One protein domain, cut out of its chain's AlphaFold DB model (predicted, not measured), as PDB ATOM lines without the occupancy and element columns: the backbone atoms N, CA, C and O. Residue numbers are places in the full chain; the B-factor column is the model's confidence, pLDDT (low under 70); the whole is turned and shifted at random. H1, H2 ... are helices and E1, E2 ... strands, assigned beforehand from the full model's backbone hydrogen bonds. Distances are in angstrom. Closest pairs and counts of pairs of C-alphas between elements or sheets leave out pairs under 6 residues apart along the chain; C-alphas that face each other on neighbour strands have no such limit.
ATOM      1  N   LEU A 594      32.279  -0.318 -28.593       72.12
ATOM      2  CA  LEU A 594      31.104  -0.400 -27.713       72.12
ATOM      3  C   LEU A 594      30.229   0.856 -27.816       72.12
ATOM      4  O   LEU A 594      29.039   0.790 -28.101       72.12
ATOM      5  N   LYS A 595      30.818   2.029 -27.561       80.69
ATOM      6  CA  LYS A 595      30.128   3.325 -27.660       80.69
ATOM      7  C   LYS A 595      31.112   4.448 -27.927       80.69
ATOM      8  O   LYS A 595      32.288   4.344 -27.591       80.69
ATOM      9  N   ARG A 596      30.647   5.558 -28.491       81.88
ATOM     10  CA  ARG A 596      31.486   6.746 -28.689       81.88
ATOM     11  C   ARG A 596      31.869   7.371 -27.341       81.88
ATOM     12  O   ARG A 596      31.017   7.561 -26.472       81.88
ATOM     13  N   PHE A 597      33.144   7.715 -27.169       80.94
ATOM     14  CA  PHE A 597      33.654   8.375 -25.967       80.94
ATOM     15  C   PHE A 597      33.378   9.887 -26.034       80.94
ATOM     16  O   PHE A 597      34.247  10.702 -26.352       80.94
ATOM     17  N   GLY A 598      32.118  10.260 -25.792       81.12
ATOM     18  CA  GLY A 598      31.666  11.653 -25.830       81.12
ATOM     19  C   GLY A 598      31.987  12.345 -27.162       81.12
ATOM     20  O   GLY A 598      31.698  11.824 -28.238       81.12
ATOM     21  N   ASN A 599      32.607  13.526 -27.100       79.38
ATOM     22  CA  ASN A 599      33.033  14.302 -28.275       79.38
ATOM     23  C   ASN A 599      34.550  14.270 -28.517       79.38
ATOM     24  O   ASN A 599      35.054  15.069 -29.306       79.38
ATOM     25  N   ALA A 600      35.281  13.373 -27.850       79.69
ATOM     26  CA  ALA A 600      36.723  13.262 -28.024       79.69
ATOM     27  C   ALA A 600      37.066  12.777 -29.442       79.69
ATOM     28  O   ALA A 600      36.421  11.868 -29.975       79.69
ATOM     29  N   ARG A 601      38.089  13.386 -30.048       81.31
ATOM     30  CA  ARG A 601      38.568  13.066 -31.398       81.31
ATOM     31  C   ARG A 601      40.048  12.692 -31.383       81.31
ATOM     32  O   ARG A 601      40.812  13.206 -30.570       81.31
ATOM     33  N   LEU A 602      40.454  11.810 -32.292       79.50
ATOM     34  CA  LEU A 602      41.844  11.418 -32.504       79.50
ATOM     35  C   LEU A 602      42.633  12.597 -33.088       79.50
ATOM     36  O   LEU A 602      42.296  13.106 -34.157       79.50
ATOM     37  N   SER A 603      43.720  12.996 -32.421       72.25
ATOM     38  CA  SER A 603      44.484  14.215 -32.740       72.25
ATOM     39  C   SER A 603      45.057  14.274 -34.165       72.25
ATOM     40  O   SER A 603      45.370  15.365 -34.628       72.25
ATOM     41  N   GLN A 604      45.225  13.136 -34.850       74.44
ATOM     42  CA  GLN A 604      45.836  13.072 -36.189       74.44
ATOM     43  C   GLN A 604      44.838  12.810 -37.324       74.44
ATOM     44  O   GLN A 604      45.085  13.225 -38.451       74.44
ATOM     45  N   ARG A 605      43.721  12.124 -37.047       71.12
ATOM     46  CA  ARG A 605      42.719  11.749 -38.063       71.12
ATOM     47  C   ARG A 605      41.391  12.496 -37.935       71.12
ATOM     48  O   ARG A 605      40.563  12.393 -38.824       71.12
ATOM     49  N   ASN A 606      41.196  13.268 -36.862       70.50
ATOM     50  CA  ASN A 606      39.948  13.976 -36.547       70.50
ATOM     51  C   ASN A 606      38.703  13.060 -36.447       70.50
ATOM     52  O   ASN A 606      37.575  13.553 -36.396       70.50
ATOM     53  N   ASP A 607      38.920  11.743 -36.367       78.81
ATOM     54  CA  ASP A 607      37.905  10.714 -36.150       78.81
ATOM     55  C   ASP A 607      37.486  10.660 -34.679       78.81
ATOM     56  O   ASP A 607      38.272  10.978 -33.785       78.81
ATOM     57  N   TYR A 608      36.258  10.224 -34.403       80.19
ATOM     58  CA  TYR A 608      35.769  10.079 -33.032       80.19
ATOM     59  C   TYR A 608      36.465   8.938 -32.285       80.19
ATOM     60  O   TYR A 608      36.712   7.868 -32.839       80.19
ATOM     61  N   LEU A 609      36.747   9.159 -31.001       81.56
ATOM     62  CA  LEU A 609      37.238   8.121 -30.103       81.56
ATOM     63  C   LEU A 609      36.073   7.212 -29.681       81.56
ATOM     64  O   LEU A 609      35.008   7.695 -29.291       81.56
ATOM     65  N   TYR A 610      36.284   5.900 -29.726       81.25
ATOM     66  CA  TYR A 610      35.312   4.898 -29.290       81.25
ATOM     67  C   TYR A 610      35.848   4.150 -28.072       81.25
ATOM     68  O   TYR A 610      37.033   3.834 -28.002       81.25
ATOM     69  N   VAL A 611      34.963   3.880 -27.117       78.38
ATOM     70  CA  VAL A 611      35.206   2.948 -26.017       78.38
ATOM     71  C   VAL A 611      35.261   1.546 -26.622       78.38
ATOM     72  O   VAL A 611      34.301   1.171 -27.305       78.38
ATOM     73  N   PRO A 612      36.353   0.793 -26.423       75.06
ATOM     74  CA  PRO A 612      36.434  -0.572 -26.912       75.06
ATOM     75  C   PRO A 612      35.464  -1.472 -26.139       75.06
ATOM     76  O   PRO A 612      35.148  -1.205 -24.978       75.06
ATOM     77  N   ILE A 613      34.995  -2.540 -26.775       71.06
ATOM     78  CA  ILE A 613      34.391  -3.667 -26.058       71.06
ATOM     79  C   ILE A 613      35.523  -4.305 -25.247       71.06
ATOM     80  O   ILE A 613      36.492  -4.798 -25.818       71.06
ATOM     81  N   THR A 614      35.448  -4.214 -23.922       62.38
ATOM     82  CA  THR A 614      36.428  -4.826 -23.019       62.38
ATOM     83  C   THR A 614      36.101  -6.297 -22.822       62.38
ATOM     84  O   THR A 614      34.926  -6.667 -22.813       62.38
ATOM     85  N   GLN A 615      37.122  -7.128 -22.624       61.03
ATOM     86  CA  GLN A 615      36.899  -8.494 -22.158       61.03
ATOM     87  C   GLN A 615      36.260  -8.453 -20.764       61.03
ATOM     88  O   GLN A 615      36.616  -7.614 -19.932       61.03
ATOM     89  N   GLU A 616      35.294  -9.336 -20.517       63.41
ATOM     90  CA  GLU A 616      34.841  -9.597 -19.154       63.41
ATOM     91  C   GLU A 616      35.982 -10.249 -18.369       63.41
ATOM     92  O   GLU A 616      36.794 -10.987 -18.935       63.41
ATOM     93  N   ALA A 617      36.073  -9.949 -17.072       66.00
ATOM     94  CA  ALA A 617      37.103 -10.532 -16.224       66.00
ATOM     95  C   ALA A 617      36.999 -12.063 -16.273       66.00
ATOM     96  O   ALA A 617      35.923 -12.620 -16.057       66.00
ATOM     97  N   ALA A 618      38.115 -12.731 -16.571       72.06
ATOM     98  CA  ALA A 618      38.140 -14.183 -16.614       72.06
ATOM     99  C   ALA A 618      37.787 -14.746 -15.224       72.06
ATOM    100  O   ALA A 618      38.349 -14.278 -14.226       72.06
ATOM    101  N   PRO A 619      36.870 -15.726 -15.134       82.31
ATOM    102  CA  PRO A 619      36.638 -16.431 -13.886       82.31
ATOM    103  C   PRO A 619      37.925 -17.154 -13.496       82.31
ATOM    104  O   PRO A 619      38.398 -18.019 -14.228       82.31
ATOM    105  N   ASN A 620      38.482 -16.798 -12.343       84.81
ATOM    106  CA  ASN A 620      39.644 -17.469 -11.773       84.81
ATOM    107  C   ASN A 620      39.214 -18.201 -10.506       84.81
ATOM    108  O   ASN A 620      38.365 -17.706  -9.766       84.81
ATOM    109  N   THR A 621      39.810 -19.358 -10.250       90.56
ATOM    110  CA  THR A 621      39.745 -20.042  -8.956       90.56
ATOM    111  C   THR A 621      40.828 -19.510  -8.016       90.56
ATOM    112  O   THR A 621      41.755 -18.819  -8.440       90.56
ATOM    113  N   GLU A 622      40.721 -19.817  -6.726       90.62
ATOM    114  CA  GLU A 622      41.668 -19.371  -5.701       90.62
ATOM    115  C   GLU A 622      43.113 -19.779  -6.018       90.62
ATOM    116  O   GLU A 622      44.008 -18.945  -5.948       90.62
ATOM    117  N   ASP A 623      43.342 -21.020  -6.456       91.50
ATOM    118  CA  ASP A 623      44.680 -21.501  -6.824       91.50
ATOM    119  C   ASP A 623      45.275 -20.746  -8.025       91.50
ATOM    120  O   ASP A 623      46.464 -20.432  -8.025       91.50
ATOM    121  N   MET A 624      44.449 -20.380  -9.010       87.38
ATOM    122  CA  MET A 624      44.869 -19.541 -10.137       87.38
ATOM    123  C   MET A 624      45.220 -18.117  -9.689       87.38
ATOM    124  O   MET A 624      46.175 -17.529 -10.194       87.38
ATOM    125  N   LEU A 625      44.459 -17.548  -8.749       86.50
ATOM    126  CA  LEU A 625      44.744 -16.223  -8.191       86.50
ATOM    127  C   LEU A 625      46.030 -16.223  -7.361       86.50
ATOM    128  O   LEU A 625      46.818 -15.277  -7.451       86.50
ATOM    129  N   ASP A 626      46.266 -17.280  -6.588       86.19
ATOM    130  CA  ASP A 626      47.490 -17.459  -5.811       86.19
ATOM    131  C   ASP A 626      48.710 -17.628  -6.721       86.19
ATOM    132  O   ASP A 626      49.746 -17.002  -6.481       86.19
ATOM    133  N   GLU A 627      48.589 -18.400  -7.805       86.81
ATOM    134  CA  GLU A 627      49.638 -18.543  -8.817       86.81
ATOM    135  C   GLU A 627      49.963 -17.193  -9.472       86.81
ATOM    136  O   GLU A 627      51.118 -16.759  -9.457       86.81
ATOM    137  N   GLN A 628      48.943 -16.470  -9.948       84.00
ATOM    138  CA  GLN A 628      49.102 -15.135 -10.535       84.00
ATOM    139  C   GLN A 628      49.739 -14.147  -9.548       84.00
ATOM    140  O   GLN A 628      50.630 -13.374  -9.911       84.00
ATOM    141  N   THR A 629      49.327 -14.175  -8.280       83.56
ATOM    142  CA  THR A 629      49.898 -13.323  -7.230       83.56
ATOM    143  C   THR A 629      51.356 -13.693  -6.959       83.56
ATOM    144  O   THR A 629      52.211 -12.809  -6.856       83.56
ATOM    145  N   GLY A 630      51.673 -14.987  -6.907       82.88
ATOM    146  CA  GLY A 630      53.032 -15.496  -6.763       82.88
ATOM    147  C   GLY A 630      53.944 -15.054  -7.907       82.88
ATOM    148  O   GLY A 630      55.055 -14.579  -7.664       82.88
ATOM    149  N   GLU A 631      53.473 -15.129  -9.150       82.31
ATOM    150  CA  GLU A 631      54.197 -14.619 -10.317       82.31
ATOM    151  C   GLU A 631      54.441 -13.107 -10.225       82.31
ATOM    152  O   GLU A 631      55.570 -12.647 -10.417       82.31
ATOM    153  N   LEU A 632      53.420 -12.327  -9.852       80.81
ATOM    154  CA  LEU A 632      53.538 -10.876  -9.681       80.81
ATOM    155  C   LEU A 632      54.538 -10.487  -8.581       80.81
ATOM    156  O   LEU A 632      55.263  -9.496  -8.738       80.81
ATOM    157  N   LEU A 633      54.607 -11.265  -7.497       82.06
ATOM    158  CA  LEU A 633      55.572 -11.080  -6.411       82.06
ATOM    159  C   LEU A 633      57.003 -11.421  -6.850       82.06
ATOM    160  O   LEU A 633      57.937 -10.691  -6.510       82.06
ATOM    161  N   ARG A 634      57.190 -12.474  -7.659       81.50
ATOM    162  CA  ARG A 634      58.511 -12.879  -8.184       81.50
ATOM    163  C   ARG A 634      59.135 -11.840  -9.117       81.50
ATOM    164  O   ARG A 634      60.356 -11.795  -9.226       81.50
ATOM    165  N   LEU A 635      58.325 -10.994  -9.756       79.94
ATOM    166  CA  LEU A 635      58.797  -9.968 -10.693       79.94
ATOM    167  C   LEU A 635      59.530  -8.786 -10.025       79.94
ATOM    168  O   LEU A 635      60.176  -8.022 -10.738       79.94
ATOM    169  N   GLY A 636      59.476  -8.632  -8.691       74.81
ATOM    170  CA  GLY A 636      60.241  -7.618  -7.940       74.81
ATOM    171  C   GLY A 636      59.861  -6.155  -8.239       74.81
ATOM    172  O   GLY A 636      59.170  -5.846  -9.204       74.81
ATOM    173  N   SER A 637      60.267  -5.190  -7.411       78.06
ATOM    174  CA  SER A 637      59.878  -3.770  -7.571       78.06
ATOM    175  C   SER A 637      60.701  -2.979  -8.600       78.06
ATOM    176  O   SER A 637      60.528  -1.767  -8.720       78.06
ATOM    177  N   ASP A 638      61.580  -3.640  -9.348       84.50
ATOM    178  CA  ASP A 638      62.486  -2.988 -10.294       84.50
ATOM    179  C   ASP A 638      61.729  -2.398 -11.495       84.50
ATOM    180  O   ASP A 638      60.620  -2.822 -11.825       84.50
ATOM    181  N   SER A 639      62.332  -1.441 -12.208       80.81
ATOM    182  CA  SER A 639      61.719  -0.818 -13.395       80.81
ATOM    183  C   SER A 639      61.343  -1.843 -14.477       80.81
ATOM    184  O   SER A 639      60.280  -1.738 -15.092       80.81
ATOM    185  N   SER A 640      62.168  -2.882 -14.650       77.69
ATOM    186  CA  SER A 640      61.884  -4.027 -15.524       77.69
ATOM    187  C   SER A 640      60.707  -4.867 -15.011       77.69
ATOM    188  O   SER A 640      59.813  -5.208 -15.788       77.69
ATOM    189  N   GLY A 641      60.654  -5.133 -13.702       78.06
ATOM    190  CA  GLY A 641      59.553  -5.849 -13.051       78.06
ATOM    191  C   GLY A 641      58.224  -5.098 -13.143       78.06
ATOM    192  O   GLY A 641      57.186  -5.686 -13.437       78.06
ATOM    193  N   SER A 642      58.247  -3.770 -13.000       78.88
ATOM    194  CA  SER A 642      57.067  -2.916 -13.166       78.88
ATOM    195  C   SER A 642      56.537  -2.916 -14.601       78.88
ATOM    196  O   SER A 642      55.324  -2.941 -14.799       78.88
ATOM    197  N   CYS A 643      57.421  -2.919 -15.605       78.00
ATOM    198  CA  CYS A 643      57.020  -3.035 -17.006       78.00
ATOM    199  C   CYS A 643      56.396  -4.407 -17.305       78.00
ATOM    200  O   CYS A 643      55.396  -4.485 -18.017       78.00
ATOM    201  N   GLN A 644      56.960  -5.486 -16.756       75.12
ATOM    202  CA  GLN A 644      56.435  -6.842 -16.934       75.12
ATOM    203  C   GLN A 644      55.091  -7.041 -16.220       75.12
ATOM    204  O   GLN A 644      54.177  -7.591 -16.830       75.12
ATOM    205  N   ARG A 645      54.913  -6.507 -15.002       79.81
ATOM    206  CA  ARG A 645      53.605  -6.474 -14.321       79.81
ATOM    207  C   ARG A 645      52.558  -5.707 -15.116       79.81
ATOM    208  O   ARG A 645      51.461  -6.213 -15.309       79.81
ATOM    209  N   ALA A 646      52.895  -4.512 -15.607       76.50
ATOM    210  CA  ALA A 646      51.978  -3.720 -16.425       76.50
ATOM    211  C   ALA A 646      51.585  -4.469 -17.708       76.50
ATOM    212  O   ALA A 646      50.422  -4.446 -18.095       76.50
ATOM    213  N   LYS A 647      52.533  -5.189 -18.323       73.88
ATOM    214  CA  LYS A 647      52.270  -6.031 -19.492       73.88
ATOM    215  C   LYS A 647      51.328  -7.194 -19.160       73.88
ATOM    216  O   LYS A 647      50.338  -7.359 -19.865       73.88
ATOM    217  N   LEU A 648      51.589  -7.936 -18.080       73.75
ATOM    218  CA  LEU A 648      50.722  -9.021 -17.598       73.75
ATOM    219  C   LEU A 648      49.313  -8.521 -17.262       73.75
ATOM    220  O   LEU A 648      48.342  -9.101 -17.721       73.75
ATOM    221  N   MET A 649      49.190  -7.395 -16.555       70.94
ATOM    222  CA  MET A 649      47.894  -6.782 -16.238       70.94
ATOM    223  C   MET A 649      47.161  -6.269 -17.489       70.94
ATOM    224  O   MET A 649      45.938  -6.328 -17.551       70.94
ATOM    225  N   SER A 650      47.890  -5.790 -18.505       66.94
ATOM    226  CA  SER A 650      47.298  -5.303 -19.760       66.94
ATOM    227  C   SER A 650      46.812  -6.412 -20.699       66.94
ATOM    228  O   SER A 650      45.892  -6.177 -21.478       66.94
ATOM    229  N   LEU A 651      47.387  -7.619 -20.609       61.75
ATOM    230  CA  LEU A 651      46.962  -8.797 -21.377       61.75
ATOM    231  C   LEU A 651      45.514  -9.209 -21.072       61.75
ATOM    232  O   LEU A 651      44.866  -9.800 -21.926       61.75
ATOM    233  N   PHE A 652      44.995  -8.846 -19.897       56.38
ATOM    234  CA  PHE A 652      43.623  -9.131 -19.474       56.38
ATOM    235  C   PHE A 652      42.599  -8.045 -19.870       56.38
ATOM    236  O   PHE A 652      41.439  -8.145 -19.483       56.38
ATOM    237  N   LEU A 653      42.997  -6.984 -20.591       50.88
ATOM    238  CA  LEU A 653      42.162  -5.783 -20.787       50.88
ATOM    239  C   LEU A 653      41.681  -5.517 -22.227       50.88
ATOM    240  O   LEU A 653      40.793  -4.682 -22.402       50.88
ATOM    241  N   ILE A 654      42.235  -6.161 -23.263       43.75
ATOM    242  CA  ILE A 654      41.979  -5.787 -24.672       43.75
ATOM    243  C   ILE A 654      41.624  -7.025 -25.514       43.75
ATOM    244  O   ILE A 654      42.296  -8.047 -25.405       43.75
ATOM    245  N   VAL A 655      40.558  -6.914 -26.327       44.78
ATOM    246  CA  VAL A 655      40.126  -7.896 -27.352       44.78
ATOM    247  C   VAL A 655      41.102  -7.954 -28.518       44.78
ATOM    248  O   VAL A 655      41.467  -6.867 -29.023       44.78
TER     249      VAL A 655
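Overview. This is residues 594 to 655 of the 655 residues of the protein "Rab3 GTPase-activating protein catalytic subunit" of Armadillidium nasatum (UniProt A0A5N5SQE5). A two-stranded hairpin, E1 and E2, makes one end of an open, drawn-out shape, and a loose pair of helices, H1 and H2, running opposite ways, makes the other. The stretch of residues 613 to 621 joins the two ends, and the helices are apart from E1. The printed part has 62 residues, with two named strands and then two named helices along the chain, E1 E2 H1 H2; the sheet order is E1 - E2, antiparallel, and the class is mixed, helices and strands. The whole is extended, with a radius of gyration of the C-alphas of 16.7 A, and only just flat, spanning 44 by 29 by 15 A.

Along the chain. E1, residues 594 to 601, begins with C-alpha 594 at (31.104, -0.400, -27.713), measures 15.8 A and bends by 83 degrees at residue 598. E2, residues 608 to 612, measures 12.3 A. H1, residues 622 to 634, measures 18.2 A from C-alpha 622 at (41.668, -19.371, -5.701). H2, residues 639 to 651, measures 18.6 A and ends with C-alpha 651 at (46.962, -8.797, -21.377).

Arrangement. E1 and E2 form a hairpin, antiparallel at 147 degrees between their directions. N 594 and O 611 are within hydrogen-bond range at 2.8 A, and N 609 and O 600 at 2.9 A. H1 and H2 are close but not clearly touching, their closest C-alphas, those of Leu 632 and Arg 645, 6.4 A apart. They run opposite ways at a shallow tilt of 28 degrees. In H1 and H2 every O i to N i+4 pair is within hydrogen-bond range. H2 is apart from E1 and from E2, and H1 is apart from E1.

Size, cuts and confidence. The two C-alphas farthest apart, those of Asn 606 and Asp 623, are 46.5 A apart. Residues 621 to 627, of which 622 to 627 belong to H1, stand free. The printed part has no cut and ends at residue 655, the chain's last. The link from H1 to H2 is tight, the other two are short, and none is long. Mean pLDDT of the printed part is 76.2; residues 614 to 617 and 650 to 655 are under 70.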